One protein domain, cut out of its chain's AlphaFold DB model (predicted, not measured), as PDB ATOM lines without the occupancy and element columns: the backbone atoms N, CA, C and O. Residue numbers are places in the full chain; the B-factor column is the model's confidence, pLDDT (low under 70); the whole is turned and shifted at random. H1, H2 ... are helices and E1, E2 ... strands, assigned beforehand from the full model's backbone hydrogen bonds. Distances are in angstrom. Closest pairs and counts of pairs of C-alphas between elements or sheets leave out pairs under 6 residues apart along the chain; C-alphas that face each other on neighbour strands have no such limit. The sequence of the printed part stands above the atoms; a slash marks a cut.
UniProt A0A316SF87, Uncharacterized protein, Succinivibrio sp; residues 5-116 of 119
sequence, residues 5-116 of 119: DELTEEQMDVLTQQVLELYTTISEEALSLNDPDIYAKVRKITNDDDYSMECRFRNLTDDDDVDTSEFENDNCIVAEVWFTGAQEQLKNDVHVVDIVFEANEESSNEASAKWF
ATOM      1  N   ASP A   5     -27.039 -32.837 -22.796       80.31
ATOM      2  CA  ASP A   5     -25.822 -32.719 -21.980       80.31
ATOM      3  C   ASP A   5     -25.459 -31.253 -21.668       80.31
ATOM      4  O   ASP A   5     -24.752 -30.983 -20.694       80.31
ATOM      5  N   GLU A   6     -25.943 -30.296 -22.468       82.75
ATOM      6  CA  GLU A   6     -25.726 -28.857 -22.261       82.75
ATOM      7  C   GLU A   6     -26.858 -28.173 -21.475       82.75
ATOM      8  O   GLU A   6     -26.748 -26.988 -21.139       82.75
ATOM      9  N   LEU A   7     -27.935 -28.897 -21.148       81.94
ATOM     10  CA  LEU A   7     -29.036 -28.357 -20.354       81.94
ATOM     11  C   LEU A   7     -28.614 -28.148 -18.899       81.94
ATOM     12  O   LEU A   7     -27.982 -28.988 -18.259       81.94
ATOM     13  N   THR A   8     -29.014 -27.008 -18.346       86.31
ATOM     14  CA  THR A   8     -28.875 -26.754 -16.909       86.31
ATOM     15  C   THR A   8     -29.888 -27.572 -16.108       86.31
ATOM     16  O   THR A   8     -30.948 -27.938 -16.616       86.31
ATOM     17  N   GLU A   9     -29.606 -27.802 -14.821       85.50
ATOM     18  CA  GLU A   9     -30.549 -28.463 -13.902       85.50
ATOM     19  C   GLU A   9     -31.927 -27.774 -13.892       85.50
ATOM     20  O   GLU A   9     -32.949 -28.448 -13.845       85.50
ATOM     21  N   GLU A  10     -31.966 -26.440 -14.000       86.88
ATOM     22  CA  GLU A  10     -33.212 -25.663 -14.049       86.88
ATOM     23  C   GLU A  10     -34.005 -25.923 -15.339       86.88
ATOM     24  O   GLU A  10     -35.213 -26.132 -15.289       86.88
ATOM     25  N   GLN A  11     -33.336 -25.982 -16.494       83.81
ATOM     26  CA  GLN A  11     -33.992 -26.305 -17.766       83.81
ATOM     27  C   GLN A  11     -34.514 -27.745 -17.789       83.81
ATOM     28  O   GLN A  11     -35.589 -28.003 -18.327       83.81
ATOM     29  N   MET A  12     -33.778 -28.674 -17.178       85.50
ATOM     30  CA  MET A  12     -34.209 -30.063 -17.045       85.50
ATOM     31  C   MET A  12     -35.429 -30.202 -16.119       85.50
ATOM     32  O   MET A  12     -36.334 -30.988 -16.410       85.50
ATOM     33  N   ASP A  13     -35.486 -29.425 -15.032       86.81
ATOM     34  CA  ASP A  13     -36.653 -29.383 -14.139       86.81
ATOM     35  C   ASP A  13     -37.886 -28.835 -14.869       86.81
ATOM     36  O   ASP A  13     -38.945 -29.456 -14.820       86.81
ATOM     37  N   VAL A  14     -37.733 -27.747 -15.636       86.69
ATOM     38  CA  VAL A  14     -38.814 -27.177 -16.462       86.69
ATOM     39  C   VAL A  14     -39.346 -28.200 -17.469       86.69
ATOM     40  O   VAL A  14     -40.556 -28.408 -17.540       86.69
ATOM     41  N   LEU A  15     -38.463 -28.892 -18.196       85.12
ATOM     42  CA  LEU A  15     -38.868 -29.953 -19.126       85.12
ATOM     43  C   LEU A  15     -39.592 -31.098 -18.411       85.12
ATOM     44  O   LEU A  15     -40.598 -31.604 -18.902       85.12
ATOM     45  N   THR A  16     -39.115 -31.494 -17.232       88.19
ATOM     46  CA  THR A  16     -39.753 -32.544 -16.428       88.19
ATOM     47  C   THR A  16     -41.145 -32.127 -15.962       88.19
ATOM     48  O   THR A  16     -42.078 -32.924 -16.055       88.19
ATOM     49  N   GLN A  17     -41.319 -30.881 -15.513       88.38
ATOM     50  CA  GLN A  17     -42.632 -30.347 -15.144       88.38
ATOM     51  C   GLN A  17     -43.583 -30.310 -16.342       88.38
ATOM     52  O   GLN A  17     -44.705 -30.800 -16.231       88.38
ATOM     53  N   GLN A  18     -43.112 -29.849 -17.503       88.00
ATOM     54  CA  GLN A  18     -43.903 -29.836 -18.733       88.00
ATOM     55  C   GLN A  18     -44.375 -31.247 -19.122       88.00
ATOM     56  O   GLN A  18     -45.545 -31.445 -19.447       88.00
ATOM     57  N   VAL A  19     -43.498 -32.252 -19.038       89.62
ATOM     58  CA  VAL A  19     -43.861 -33.655 -19.306       89.62
ATOM     59  C   VAL A  19     -44.882 -34.177 -18.305       89.62
ATOM     60  O   VAL A  19     -45.805 -34.885 -18.698       89.62
ATOM     61  N   LEU A  20     -44.753 -33.838 -17.021       89.38
ATOM     62  CA  LEU A  20     -45.719 -34.236 -15.995       89.38
ATOM     63  C   LEU A  20     -47.107 -33.636 -16.254       89.38
ATOM     64  O   LEU A  20     -48.119 -34.327 -16.091       89.38
ATOM     65  N   GLU A  21     -47.161 -32.374 -16.680       90.06
ATOM     66  CA  GLU A  21     -48.402 -31.711 -17.080       90.06
ATOM     67  C   GLU A  21     -49.010 -32.388 -18.313       90.06
ATOM     68  O   GLU A  21     -50.167 -32.807 -18.261       90.06
ATOM     69  N   LEU A  22     -48.221 -32.604 -19.372       89.75
ATOM     70  CA  LEU A  22     -48.666 -33.301 -20.583       89.75
ATOM     71  C   LEU A  22     -49.155 -34.721 -20.281       89.75
ATOM     72  O   LEU A  22     -50.242 -35.103 -20.708       89.75
ATOM     73  N   TYR A  23     -48.402 -35.495 -19.503       91.00
ATOM     74  CA  TYR A  23     -48.784 -36.838 -19.071       91.00
ATOM     75  C   TYR A  23     -50.146 -36.835 -18.367       91.00
ATOM     76  O   TYR A  23     -51.024 -37.646 -18.680       91.00
ATOM     77  N   THR A  24     -50.340 -35.904 -17.433       90.06
ATOM     78  CA  THR A  24     -51.584 -35.785 -16.667       90.06
ATOM     79  C   THR A  24     -52.740 -35.398 -17.585       90.06
ATOM     80  O   THR A  24     -53.728 -36.124 -17.656       90.06
ATOM     81  N   THR A  25     -52.586 -34.334 -18.374       90.19
ATOM     82  CA  THR A  25     -53.600 -33.857 -19.322       90.19
ATOM     83  C   THR A  25     -53.986 -34.931 -20.337       90.19
ATOM     84  O   THR A  25     -55.167 -35.234 -20.499       90.19
ATOM     85  N   ILE A  26     -53.015 -35.569 -20.993       89.88
ATOM     86  CA  ILE A  26     -53.295 -36.586 -22.012       89.88
ATOM     87  C   ILE A  26     -53.940 -37.818 -21.369       89.88
ATOM     88  O   ILE A  26     -54.891 -38.368 -21.929       89.88
ATOM     89  N   SER A  27     -53.480 -38.253 -20.189       90.81
ATOM     90  CA  SER A  27     -54.071 -39.412 -19.511       90.81
ATOM     91  C   SER A  27     -55.509 -39.154 -19.040       90.81
ATOM     92  O   SER A  27     -56.389 -39.991 -19.252       90.81
ATOM     93  N   GLU A  28     -55.777 -37.999 -18.432       89.81
ATOM     94  CA  GLU A  28     -57.081 -37.693 -17.842       89.81
ATOM     95  C   GLU A  28     -58.104 -37.221 -18.876       89.81
ATOM     96  O   GLU A  28     -59.270 -37.604 -18.776       89.81
ATOM     97  N   GLU A  29     -57.704 -36.431 -19.872       88.69
ATOM     98  CA  GLU A  29     -58.641 -35.811 -20.817       88.69
ATOM     99  C   GLU A  29     -58.787 -36.592 -22.126       88.69
ATOM    100  O   GLU A  29     -59.887 -36.654 -22.675       88.69
ATOM    101  N   ALA A  30     -57.715 -37.221 -22.624       86.19
ATOM    102  CA  ALA A  30     -57.754 -37.957 -23.888       86.19
ATOM    103  C   ALA A  30     -57.865 -39.471 -23.669       86.19
ATOM    104  O   ALA A  30     -58.805 -40.104 -24.153       86.19
ATOM    105  N   LEU A  31     -56.934 -40.067 -22.922       90.56
ATOM    106  CA  LEU A  31     -56.858 -41.518 -22.749       90.56
ATOM    107  C   LEU A  31     -58.076 -42.070 -22.001       90.56
ATOM    108  O   LEU A  31     -58.617 -43.095 -22.402       90.56
ATOM    109  N   SER A  32     -58.550 -41.380 -20.961       90.31
ATOM    110  CA  SER A  32     -59.725 -41.814 -20.192       90.31
ATOM    111  C   SER A  32     -60.999 -41.958 -21.042       90.31
ATOM    112  O   SER A  32     -61.863 -42.777 -20.722       90.31
ATOM    113  N   LEU A  33     -61.103 -41.184 -22.130       90.12
ATOM    114  CA  LEU A  33     -62.228 -41.199 -23.065       90.12
ATOM    115  C   LEU A  33     -61.997 -42.155 -24.237       90.12
ATOM    116  O   LEU A  33     -62.920 -42.871 -24.627       90.12
ATOM    117  N   ASN A  34     -60.789 -42.144 -24.803       90.25
ATOM    118  CA  ASN A  34     -60.456 -42.898 -26.009       90.25
ATOM    119  C   ASN A  34     -60.171 -44.375 -25.714       90.25
ATOM    120  O   ASN A  34     -60.573 -45.231 -26.500       90.25
ATOM    121  N   ASP A  35     -59.507 -44.672 -24.593       91.00
ATOM    122  CA  ASP A  35     -59.096 -46.027 -24.224       91.00
ATOM    123  C   ASP A  35     -59.126 -46.243 -22.689       91.00
ATOM    124  O   ASP A  35     -58.099 -46.210 -21.996       91.00
ATOM    125  N   PRO A  36     -60.328 -46.436 -22.106       91.38
ATOM    126  CA  PRO A  36     -60.516 -46.481 -20.655       91.38
ATOM    127  C   PRO A  36     -59.819 -47.672 -19.979       91.38
ATOM    128  O   PRO A  36     -59.480 -47.589 -18.795       91.38
ATOM    129  N   ASP A  37     -59.592 -48.773 -20.702       92.38
ATOM    130  CA  ASP A  37     -58.863 -49.939 -20.192       92.38
ATOM    131  C   ASP A  37     -57.374 -49.614 -19.988       92.38
ATOM    132  O   ASP A  37     -56.797 -49.918 -18.936       92.38
ATOM    133  N   ILE A  38     -56.761 -48.933 -20.961       91.12
ATOM    134  CA  ILE A  38     -55.380 -48.448 -20.864       91.12
ATOM    135  C   ILE A  38     -55.275 -47.382 -19.772       91.12
ATOM    136  O   ILE A  38     -54.393 -47.485 -18.916       91.12
ATOM    137  N   TYR A  39     -56.221 -46.440 -19.701       92.62
ATOM    138  CA  TYR A  39     -56.284 -45.458 -18.613       92.62
ATOM    139  C   TYR A  39     -56.326 -46.116 -17.227       92.62
ATOM    140  O   TYR A  39     -55.565 -45.744 -16.334       92.62
ATOM    141  N   ALA A  40     -57.159 -47.144 -17.032       92.00
ATOM    142  CA  ALA A  40     -57.231 -47.859 -15.760       92.00
ATOM    143  C   ALA A  40     -55.893 -48.524 -15.382       92.00
ATOM    144  O   ALA A  40     -55.511 -48.523 -14.206       92.00
ATOM    145  N   LYS A  41     -55.161 -49.065 -16.365       91.44
ATOM    146  CA  LYS A  41     -53.823 -49.644 -16.164       91.44
ATOM    147  C   LYS A  41     -52.802 -48.574 -15.769       91.44
ATOM    148  O   LYS A  41     -52.084 -48.780 -14.792       91.44
ATOM    149  N   VAL A  42     -52.780 -47.440 -16.471       91.56
ATOM    150  CA  VAL A  42     -51.925 -46.280 -16.161       91.56
ATOM    151  C   VAL A  42     -52.188 -45.802 -14.735       91.56
ATOM    152  O   VAL A  42     -51.289 -45.798 -13.899       91.56
ATOM    153  N   ARG A  43     -53.455 -45.542 -14.399       91.31
ATOM    154  CA  ARG A  43     -53.874 -45.062 -13.075       91.31
ATOM    155  C   ARG A  43     -53.495 -46.037 -11.962       91.31
ATOM    156  O   ARG A  43     -53.159 -45.600 -10.864       91.31
ATOM    157  N   LYS A  44     -53.523 -47.347 -12.223       90.88
ATOM    158  CA  LYS A  44     -53.063 -48.359 -11.264       90.88
ATOM    159  C   LYS A  44     -51.560 -48.250 -11.000       90.88
ATOM    160  O   LYS A  44     -51.186 -48.270  -9.839       90.88
ATOM    161  N   ILE A  45     -50.737 -48.134 -12.043       89.31
ATOM    162  CA  ILE A  45     -49.274 -48.028 -11.915       89.31
ATOM    163  C   ILE A  45     -48.892 -46.709 -11.229       89.31
ATOM    164  O   ILE A  45     -48.100 -46.715 -10.299       89.31
ATOM    165  N   THR A  46     -49.521 -45.592 -11.609       88.25
ATOM    166  CA  THR A  46     -49.243 -44.271 -11.018       88.25
ATOM    167  C   THR A  46     -49.589 -44.174  -9.530       88.25
ATOM    168  O   THR A  46     -49.002 -43.371  -8.819       88.25
ATOM    169  N   ASN A  47     -50.554 -44.963  -9.047       88.31
ATOM    170  CA  ASN A  47     -50.955 -44.979  -7.632       88.31
ATOM    171  C   ASN A  47     -50.338 -46.152  -6.847       88.31
ATOM    172  O   ASN A  47     -50.769 -46.419  -5.728       88.31
ATOM    173  N   ASP A  48     -49.412 -46.899  -7.441       88.00
ATOM    174  CA  ASP A  48     -48.732 -48.014  -6.789       88.00
ATOM    175  C   ASP A  48     -47.440 -47.482  -6.153       88.00
ATOM    176  O   ASP A  48     -46.493 -47.137  -6.857       88.00
ATOM    177  N   ASP A  49     -47.428 -47.390  -4.819       85.44
ATOM    178  CA  ASP A  49     -46.317 -46.842  -4.021       85.44
ATOM    179  C   ASP A  49     -44.986 -47.593  -4.216       85.44
ATOM    180  O   ASP A  49     -43.927 -47.104  -3.819       85.44
ATOM    181  N   ASP A  50     -45.022 -48.786  -4.815       85.50
ATOM    182  CA  ASP A  50     -43.825 -49.576  -5.085       85.50
ATOM    183  C   ASP A  50     -43.129 -49.157  -6.389       85.50
ATOM    184  O   ASP A  50     -42.061 -49.689  -6.706       85.50
ATOM    185  N   TYR A  51     -43.724 -48.241  -7.158       86.31
ATOM    186  CA  TYR A  51     -43.111 -47.643  -8.336       86.31
ATOM    187  C   TYR A  51     -42.721 -46.190  -8.086       86.31
ATOM    188  O   TYR A  51     -43.408 -45.427  -7.414       86.31
ATOM    189  N   SER A  52     -41.606 -45.791  -8.686       88.06
ATOM    190  CA  SER A  52     -41.203 -44.391  -8.813       88.06
ATOM    191  C   SER A  52     -41.225 -44.001 -10.285       88.06
ATOM    192  O   SER A  52     -40.765 -44.771 -11.129       88.06
ATOM    193  N   MET A  53     -41.790 -42.832 -10.586       88.81
ATOM    194  CA  MET A  53     -41.803 -42.288 -11.943       88.81
ATOM    195  C   MET A  53     -40.419 -41.731 -12.288       88.81
ATOM    196  O   MET A  53     -39.843 -40.969 -11.514       88.81
ATOM    197  N   GLU A  54     -39.917 -42.097 -13.459       90.31
ATOM    198  CA  GLU A  54     -38.674 -41.615 -14.048       90.31
ATOM    199  C   GLU A  54     -38.972 -41.097 -15.460       90.31
ATOM    200  O   GLU A  54     -39.589 -41.795 -16.267       90.31
ATOM    201  N   CYS A  55     -38.540 -39.871 -15.755       89.88
ATOM    202  CA  CYS A  55     -38.637 -39.278 -17.086       89.88
ATOM    203  C   CYS A  55     -37.272 -39.361 -17.768       89.88
ATOM    204  O   CYS A  55     -36.270 -38.901 -17.215       89.88
ATOM    205  N   ARG A  56     -37.235 -39.919 -18.977       90.88
ATOM    206  CA  ARG A  56     -36.049 -39.929 -19.838       90.88
ATOM    207  C   ARG A  56     -36.342 -39.114 -21.081       90.88
ATOM    208  O   ARG A  56     -37.463 -39.119 -21.576       90.88
ATOM    209  N   PHE A  57     -35.341 -38.400 -21.571       90.06
ATOM    210  CA  PHE A  57     -35.499 -37.508 -22.708       90.06
ATOM    211  C   PHE A  57     -34.541 -37.912 -23.810       90.06
ATOM    212  O   PHE A  57     -33.360 -38.169 -23.566       90.06
ATOM    213  N   ARG A  58     -35.055 -37.937 -25.033       89.06
ATOM    214  CA  ARG A  58     -34.263 -38.148 -26.234       89.06
ATOM    215  C   ARG A  58     -34.797 -37.294 -27.368       89.06
ATOM    216  O   ARG A  58     -35.904 -36.762 -27.322       89.06
ATOM    217  N   ASN A  59     -33.981 -37.149 -28.399       85.81
ATOM    218  CA  ASN A  59     -34.435 -36.517 -29.625       85.81
ATOM    219  C   ASN A  59     -35.344 -37.481 -30.385       85.81
ATOM    220  O   ASN A  59     -35.121 -38.694 -30.360       85.81
ATOM    221  N   LEU A  60     -36.338 -36.919 -31.065       84.00
ATOM    222  CA  LEU A  60     -37.152 -37.656 -32.020       84.00
ATOM    223  C   LEU A  60     -36.266 -38.209 -33.142       84.00
ATOM    224  O   LEU A  60     -35.365 -37.524 -33.637       84.00
ATOM    225  N   THR A  61     -36.520 -39.453 -33.531       80.94
ATOM    226  CA  THR A  61     -35.811 -40.143 -34.607       80.94
ATOM    227  C   THR A  61     -36.790 -40.636 -35.668       80.94
ATOM    228  O   THR A  61     -37.971 -40.811 -35.394       80.94
ATOM    229  N   ASP A  62     -36.306 -40.905 -36.884       73.50
ATOM    230  CA  ASP A  62     -37.135 -41.461 -37.967       73.50
ATOM    231  C   ASP A  62     -37.678 -42.880 -37.678       73.50
ATOM    232  O   ASP A  62     -38.510 -43.379 -38.434       73.50
ATOM    233  N   ASP A  63     -37.177 -43.552 -36.635       75.50
ATOM    234  CA  ASP A  63     -37.643 -44.878 -36.199       75.50
ATOM    235  C   ASP A  63     -38.883 -44.788 -35.293       75.50
ATOM    236  O   ASP A  63     -39.597 -45.771 -35.098       75.50
ATOM    237  N   ASP A  64     -39.172 -43.596 -34.762       73.12
ATOM    238  CA  ASP A  64     -40.329 -43.368 -33.914       73.12
ATOM    239  C   ASP A  64     -41.624 -43.426 -34.736       73.12
ATOM    240  O   ASP A  64     -41.907 -42.562 -35.566       73.12
ATOM    241  N   ASP A  65     -42.439 -44.450 -34.475       70.31
ATOM    242  CA  ASP A  65     -43.763 -44.642 -35.080       70.31
ATOM    243  C   ASP A  65     -44.787 -43.674 -34.454       70.31
ATOM    244  O   ASP A  65     -45.712 -44.066 -33.739       70.31
ATOM    245  N   VAL A  66     -44.562 -42.379 -34.668       67.50
ATOM    246  CA  VAL A  66     -45.441 -41.275 -34.280       67.50
ATOM    247  C   VAL A  66     -45.676 -40.367 -35.478       67.50
ATOM    248  O   VAL A  66     -44.766 -40.071 -36.249       67.50
ATOM    249  N   ASP A  67     -46.920 -39.923 -35.653       66.88
ATOM    250  CA  ASP A  67     -47.247 -38.973 -36.712       66.88
ATOM    251  C   ASP A  67     -46.669 -37.601 -36.350       66.88
ATOM    252  O   ASP A  67     -47.184 -36.903 -35.476       66.88
ATOM    253  N   THR A  68     -45.552 -37.252 -36.986       64.50
ATOM    254  CA  THR A  68     -44.828 -35.994 -36.759       64.50
ATOM    255  C   THR A  68     -45.123 -34.965 -37.847       64.50
ATOM    256  O   THR A  68     -44.455 -33.939 -37.946       64.50
ATOM    257  N   SER A  69     -46.127 -35.231 -38.693       64.50
ATOM    258  CA  SER A  69     -46.413 -34.425 -39.883       64.50
ATOM    259  C   SER A  69     -46.896 -33.009 -39.556       64.50
ATOM    260  O   SER A  69     -46.741 -32.109 -40.385       64.50
ATOM    261  N   GLU A  70     -47.422 -32.815 -38.346       60.75
ATOM    262  CA  GLU A  70     -47.894 -31.532 -37.816       60.75
ATOM    263  C   GLU A  70     -46.796 -30.764 -37.048       60.75
ATOM    264  O   GLU A  70     -47.008 -29.611 -36.689       60.75
ATOM    265  N   PHE A  71     -45.616 -31.358 -36.821       63.81
ATOM    266  CA  PHE A  71     -44.568 -30.777 -35.977       63.81
ATOM    267  C   PHE A  71     -43.409 -30.178 -36.796       63.81
ATOM    268  O   PHE A  71     -42.967 -30.750 -37.800       63.81
ATOM    269  N   GLU A  72     -42.833 -29.056 -36.345       59.94
ATOM    270  CA  GLU A  72     -41.552 -28.577 -36.880       59.94
ATOM    271  C   GLU A  72     -40.414 -29.463 -36.327       59.94
ATOM    272  O   GLU A  72     -39.920 -29.290 -35.211       59.94
ATOM    273  N   ASN A  73     -39.997 -30.457 -37.125       58.00
ATOM    274  CA  ASN A  73     -39.067 -31.535 -36.736       58.00
ATOM    275  C   ASN A  73     -37.763 -31.088 -36.036       58.00
ATOM    276  O   ASN A  73     -37.161 -31.878 -35.310       58.00
ATOM    277  N   ASP A  74     -37.294 -29.851 -36.222       63.66
ATOM    278  CA  ASP A  74     -35.998 -29.409 -35.693       63.66
ATOM    279  C   ASP A  74     -35.946 -29.273 -34.153       63.66
ATOM    280  O   ASP A  74     -34.843 -29.317 -33.590       63.66
ATOM    281  N   ASN A  75     -37.100 -29.191 -33.467       72.00
ATOM    282  CA  ASN A  75     -37.197 -29.020 -32.004       72.00
ATOM    283  C   ASN A  75     -38.093 -30.051 -31.288       72.00
ATOM    284  O   ASN A  75     -38.472 -29.843 -30.134       72.00
ATOM    285  N   CYS A  76     -38.420 -31.161 -31.950       81.62
ATOM    286  CA  CYS A  76     -39.204 -32.233 -31.346       81.62
ATOM    287  C   CYS A  76     -38.358 -33.094 -30.408       81.62
ATOM    288  O   CYS A  76     -37.284 -33.585 -30.775       81.62
ATOM    289  N   ILE A  77     -38.882 -33.324 -29.210       86.81
ATOM    290  CA  ILE A  77     -38.299 -34.219 -28.217       86.81
ATOM    291  C   ILE A  77     -39.280 -35.326 -27.866       86.81
ATOM    292  O   ILE A  77     -40.496 -35.137 -27.908       86.81
ATOM    293  N   VAL A  78     -38.728 -36.485 -27.521       89.88
ATOM    294  CA  VAL A  78     -39.474 -37.613 -26.971       89.88
ATOM    295  C   VAL A  78     -39.159 -37.689 -25.487       89.88
ATOM    296  O   VAL A  78     -37.994 -37.820 -25.098       89.88
ATOM    297  N   ALA A  79     -40.197 -37.590 -24.666       91.06
ATOM    298  CA  ALA A  79     -40.134 -37.905 -23.253       91.06
ATOM    299  C   ALA A  79     -40.712 -39.296 -23.008       91.06
ATOM    300  O   ALA A  79     -41.897 -39.542 -23.230       91.06
ATOM    301  N   GLU A  80     -39.863 -40.185 -22.520       92.69
ATOM    302  CA  GLU A  80     -40.204 -41.550 -22.157       92.69
ATOM    303  C   GLU A  80     -40.526 -41.572 -20.661       92.69
ATOM    304  O   GLU A  80     -39.678 -41.259 -19.814       92.69
ATOM    305  N   VAL A  81     -41.760 -41.930 -20.319       92.62
ATOM    306  CA  VAL A  81     -42.205 -42.047 -18.930       92.62
ATOM    307  C   VAL A  81     -42.122 -43.502 -18.497       92.62
ATOM    308  O   VAL A  81     -42.886 -44.365 -18.951       92.62
ATOM    309  N   TRP A  82     -41.221 -43.757 -17.555       92.62
ATOM    310  CA  TRP A  82     -40.986 -45.061 -16.962       92.62
ATOM    311  C   TRP A  82     -41.461 -45.086 -15.515       92.62
ATOM    312  O   TRP A  82     -41.321 -44.122 -14.770       92.62
ATOM    313  N   PHE A  83     -42.003 -46.222 -15.097       90.19
ATOM    314  CA  PHE A  83     -42.249 -46.517 -13.692       90.19
ATOM    315  C   PHE A  83     -41.299 -47.632 -13.281       90.19
ATOM    316  O   PHE A  83     -41.485 -48.793 -13.650       90.19
ATOM    317  N   THR A  84     -40.255 -47.264 -12.544       87.69
ATOM    318  CA  THR A  84     -39.211 -48.187 -12.087       87.69
ATOM    319  C   THR A  84     -39.577 -48.759 -10.728       87.69
ATOM    320  O   THR A  84     -40.045 -48.019  -9.854       87.69
ATOM    321  N   GLY A  85     -39.387 -50.063 -10.539       82.19
ATOM    322  CA  GLY A  85     -39.657 -50.706  -9.253       82.19
ATOM    323  C   GLY A  85     -38.700 -50.197  -8.170       82.19
ATOM    324  O   GLY A  85     -37.488 -50.142  -8.379       82.19
ATOM    325  N   ALA A  86     -39.214 -49.839  -6.991       69.88
ATOM    326  CA  ALA A  86     -38.365 -49.500  -5.851       69.88
ATOM    327  C   ALA A  86     -37.449 -50.695  -5.511       69.88
ATOM    328  O   ALA A  86     -37.924 -51.826  -5.438       69.88
ATOM    329  N   GLN A  87     -36.150 -50.449  -5.274       59.28
ATOM    330  CA  GLN A  87     -35.062 -51.454  -5.230       59.28
ATOM    331  C   GLN A  87     -35.288 -52.695  -4.334       59.28
ATOM    332  O   GLN A  87     -34.568 -53.686  -4.462       59.28
ATOM    333  N   GLU A  88     -36.258 -52.663  -3.421       58.28
ATOM    334  CA  GLU A  88     -36.583 -53.767  -2.511       58.28
ATOM    335  C   GLU A  88     -37.683 -54.701  -3.039       58.28
ATOM    336  O   GLU A  88     -37.860 -55.809  -2.525       58.28
ATOM    337  N   GLN A  89     -38.412 -54.293  -4.077       57.56
ATOM    338  CA  GLN A  89     -39.505 -55.056  -4.660       57.56
ATOM    339  C   GLN A  89     -39.119 -55.467  -6.074       57.56
ATOM    340  O   GLN A  89     -38.851 -54.624  -6.917       57.56
ATOM    341  N   LEU A  90     -39.075 -56.774  -6.335       61.44
ATOM    342  CA  LEU A  90     -38.735 -57.401  -7.625       61.44
ATOM    343  C   LEU A  90     -39.785 -57.110  -8.728       61.44
ATOM    344  O   LEU A  90     -40.220 -58.026  -9.429       61.44
ATOM    345  N   LYS A  91     -40.268 -55.870  -8.841       72.62
ATOM    346  CA  LYS A  91     -41.139 -55.407  -9.917       72.62
ATOM    347  C   LYS A  91     -40.262 -55.017 -11.107       72.62
ATOM    348  O   LYS A  91     -39.202 -54.428 -10.928       72.62
ATOM    349  N   ASN A  92     -40.693 -55.403 -12.304       81.56
ATOM    350  CA  ASN A  92     -40.014 -54.999 -13.532       81.56
ATOM    351  C   ASN A  92     -40.309 -53.528 -13.806       81.56
ATOM    352  O   ASN A  92     -41.419 -53.074 -13.525       81.56
ATOM    353  N   ASP A  93     -39.351 -52.834 -14.402       87.12
ATOM    354  CA  ASP A  93     -39.575 -51.490 -14.915       87.12
ATOM    355  C   ASP A  93     -40.652 -51.532 -16.000       87.12
ATOM    356  O   ASP A  93     -40.727 -52.474 -16.797       87.12
ATOM    357  N   VAL A  94     -41.521 -50.526 -16.001       88.81
ATOM    358  CA  VAL A  94     -42.623 -50.432 -16.954       88.81
ATOM    359  C   VAL A  94     -42.463 -49.164 -17.770       88.81
ATOM    360  O   VAL A  94     -42.593 -48.067 -17.230       88.81
ATOM    361  N   HIS A  95     -42.250 -49.322 -19.076       92.00
ATOM    362  CA  HIS A  95     -42.387 -48.227 -20.025       92.00
ATOM    363  C   HIS A  95     -43.874 -47.926 -20.221       92.00
ATOM    364  O   HIS A  95     -44.635 -48.783 -20.682       92.00
ATOM    365  N   VAL A  96     -44.326 -46.746 -19.793       90.94
ATOM    366  CA  VAL A  96     -45.751 -46.407 -19.804       90.94
ATOM    367  C   VAL A  96     -46.134 -45.588 -21.022       90.94
ATOM    368  O   VAL A  96     -47.186 -45.869 -21.598       90.94
ATOM    369  N   VAL A  97     -45.345 -44.588 -21.408       91.88
ATOM    370  CA  VAL A  97     -45.696 -43.733 -22.543       91.88
ATOM    371  C   VAL A  97     -44.486 -43.013 -23.122       91.88
ATOM    372  O   VAL A  97     -43.671 -42.490 -22.366       91.88
ATOM    373  N   ASP A  98     -44.454 -42.930 -24.450       91.94
ATOM    374  CA  ASP A  98     -43.640 -41.970 -25.195       91.94
ATOM    375  C   ASP A  98     -44.490 -40.741 -25.511       91.94
ATOM    376  O   ASP A  98     -45.539 -40.865 -26.150       91.94
ATOM    377  N   ILE A  99     -44.060 -39.561 -25.067       90.12
ATOM    378  CA  ILE A  99     -44.706 -38.279 -25.364       90.12
ATOM    379  C   ILE A  99     -43.796 -37.488 -26.297       90.12
ATOM    380  O   ILE A  99     -42.675 -37.147 -25.929       90.12
ATOM    381  N   VAL A 100     -44.293 -37.160 -27.484       89.25
ATOM    382  CA  VAL A 100     -43.600 -36.336 -28.476       89.25
ATOM    383  C   VAL A 100     -44.181 -34.936 -28.450       89.25
ATOM    384  O   VAL A 100     -45.392 -34.770 -28.601       89.25
ATOM    385  N   PHE A 101     -43.325 -33.940 -28.244       85.19
ATOM    386  CA  PHE A 101     -43.717 -32.534 -28.170       85.19
ATOM    387  C   PHE A 101     -42.563 -31.613 -28.584       85.19
ATOM    388  O   PHE A 101     -41.401 -32.025 -28.635       85.19
ATOM    389  N   GLU A 102     -42.879 -30.355 -28.881       82.19
ATOM    390  CA  GLU A 102     -41.880 -29.340 -29.218       82.19
ATOM    391  C   GLU A 102     -41.309 -28.687 -27.954       82.19
ATOM    392  O   GLU A 102     -42.044 -28.189 -27.102       82.19
ATOM    393  N   ALA A 103     -39.982 -28.633 -27.844       72.06
ATOM    394  CA  ALA A 103     -39.280 -28.079 -26.683       72.06
ATOM    395  C   ALA A 103     -39.204 -26.530 -26.660       72.06
ATOM    396  O   ALA A 103     -38.251 -25.975 -26.112       72.06
ATOM    397  N   ASN A 104     -40.158 -25.814 -27.271       67.88
ATOM    398  CA  ASN A 104     -40.162 -24.345 -27.354       67.88
ATOM    399  C   ASN A 104     -41.276 -23.710 -26.509       67.88
ATOM    400  O   ASN A 104     -42.430 -24.114 -26.596       67.88
ATOM    401  N   GLU A 105     -40.949 -22.634 -25.782       54.91
ATOM    402  CA  GLU A 105     -41.874 -21.905 -24.888       54.91
ATOM    403  C   GLU A 105     -43.088 -21.254 -25.593       54.91
ATOM    404  O   GLU A 105     -44.041 -20.860 -24.922       54.91
ATOM    405  N   GLU A 106     -43.069 -21.106 -26.923       52.91
ATOM    406  CA  GLU A 106     -44.084 -20.341 -27.672       52.91
ATOM    407  C   GLU A 106     -44.973 -21.168 -28.617       52.91
ATOM    408  O   GLU A 106     -45.871 -20.599 -29.236       52.91
ATOM    409  N   SER A 107     -44.747 -22.475 -28.775       50.94
ATOM    410  CA  SER A 107     -45.459 -23.281 -29.786       50.94
ATOM    411  C   SER A 107     -46.404 -24.301 -29.159       50.94
ATOM    412  O   SER A 107     -46.226 -24.708 -28.018       50.94
ATOM    413  N   SER A 108     -47.482 -24.564 -29.895       53.66
ATOM    414  CA  SER A 108     -48.733 -25.221 -29.526       53.66
ATOM    415  C   SER A 108     -48.648 -26.313 -28.449       53.66
ATOM    416  O   SER A 108     -47.721 -27.110 -28.418       53.66
ATOM    417  N   ASN A 109     -49.717 -26.453 -27.652       59.12
ATOM    418  CA  ASN A 109     -49.968 -27.605 -26.760       59.12
ATOM    419  C   ASN A 109     -50.177 -28.937 -27.528       59.12
ATOM    420  O   ASN A 109     -50.914 -29.817 -27.080       59.12
ATOM    421  N   GLU A 110     -49.615 -29.054 -28.725       72.62
ATOM    422  CA  GLU A 110     -49.690 -30.225 -29.573       72.62
ATOM    423  C   GLU A 110     -48.642 -31.216 -29.079       72.62
ATOM    424  O   GLU A 110     -47.438 -30.977 -29.114       72.62
ATOM    425  N   ALA A 111     -49.137 -32.323 -28.540       81.38
ATOM    426  CA  ALA A 111     -48.329 -33.434 -28.087       81.38
ATOM    427  C   ALA A 111     -48.965 -34.726 -28.589       81.38
ATOM    428  O   ALA A 111     -50.189 -34.887 -28.565       81.38
ATOM    429  N   SER A 112     -48.126 -35.653 -29.030       85.81
ATOM    430  CA  SER A 112     -48.540 -37.004 -29.390       85.81
ATOM    431  C   SER A 112     -48.082 -37.967 -28.308       85.81
ATOM    432  O   SER A 112     -46.979 -37.828 -27.790       85.81
ATOM    433  N   ALA A 113     -48.922 -38.931 -27.940       88.38
ATOM    434  CA  ALA A 113     -48.602 -39.897 -26.897       88.38
ATOM    435  C   ALA A 113     -48.847 -41.324 -27.376       88.38
ATOM    436  O   ALA A 113     -49.950 -41.662 -27.817       88.38
ATOM    437  N   LYS A 114     -47.838 -42.176 -27.213       89.56
ATOM    438  CA  LYS A 114     -47.909 -43.608 -27.494       89.56
ATOM    439  C   LYS A 114     -47.852 -44.383 -26.186       89.56
ATOM    440  O   LYS A 114     -46.812 -44.466 -25.543       89.56
ATOM    441  N   TRP A 115     -48.992 -44.930 -25.776       90.06
ATOM    442  CA  TRP A 115     -49.135 -45.659 -24.516       90.06
ATOM    443  C   TRP A 115     -48.672 -47.109 -24.650       90.06
ATOM    444  O   TRP A 115     -49.104 -47.806 -25.564       90.06
ATOM    445  N   PHE A 116     -47.868 -47.570 -23.691       89.00
ATOM    446  CA  PHE A 116     -47.242 -48.895 -23.661       89.00
ATOM    447  C   PHE A 116     -46.571 -49.255 -24.999       89.00
ATOM    448  O   PHE A 116     -46.995 -50.224 -25.634       89.00
TER     449      PHE A 116
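AT A GLANCE: This is residues 5 to 116 of the 119 residues of an uncharacterized protein of Succinivibrio sp (UniProt A0A316SF87). A strongly twisted sheet of four strands, E1 to E4, is covered on one face by a long helix, H1, that crosses the strands, and by a shorter one, H2, that folds back from its end; the opposite face bears no named helix. Residues 5 to 11, of which 9 to 11 belong to H1, stick out. The 112 printed residues hold H1 H2 E1 E2 E3 E4 in this order, a mixed class. The sheet, E1 E2 E3 E4, is antiparallel throughout. The whole is compact, with a radius of gyration of the C-alphas of 14.5 A and spans of 40 by 35 by 25 A.

HOW THE PARTS SIT: E1, residues 51 to 59, E2, 76 to 85, E3, 94 to 102, and E4, 111 to 115, form a meander, each strand the antiparallel neighbour and hairpin partner of the one before. N 54 and O 82 are 2.8 A apart, N 79 and O 99 2.8 A, N 100 and O 112 2.8 A, within hydrogen-bond range. H1, residues 9 to 34, and H2, 36 to 46, are on the same face, which gives two layers, helices over a sheet. H1 has a height over the sheet of 8.3 A and runs across the strands, at 72 degrees to E1 on the local plane; its closest C-alphas to E1 are Thr 16 and Cys 55, 6.9 A. H2, at a height over the sheet of 9.8 A, also runs across the strands, at 69 degrees to E3 on the local plane; the closest C-alphas of H2 and E3 are those of Val 42 and Val 96, 7.2 A apart. The helical hairpin H1 and H2 touch, through residues 27 to 32 of H1 alone, closest at the C-alphas of Ser 32 and Tyr 39, 5.3 A, opposite ways at a shallow tilt of 35.0 degrees, only just short of steep. Every O i to N i+4 pair of H2 is within hydrogen-bond range, and 19 of 22 in H1.

IN THESE COORDINATES: H1 begins at C-alpha 9 (-30.549, -28.463, -13.902), is 35.3 A long and has a kink of 33 degrees near residue 27. E2 is 28.8 A long, E1 25.5 A and E3 24.4 A; E4 ends at C-alpha 115 (-49.135, -45.659, -24.516).

THE WHOLE: The C-alphas of Glu 70 and Glu 88 are farthest apart, 43.2 A. The printed part has no cut; the link E1 to E2 is long, 16 residues. The model's pLDDT is under 70 at residues 66 to 74, 86 to 90 and 104 to 109.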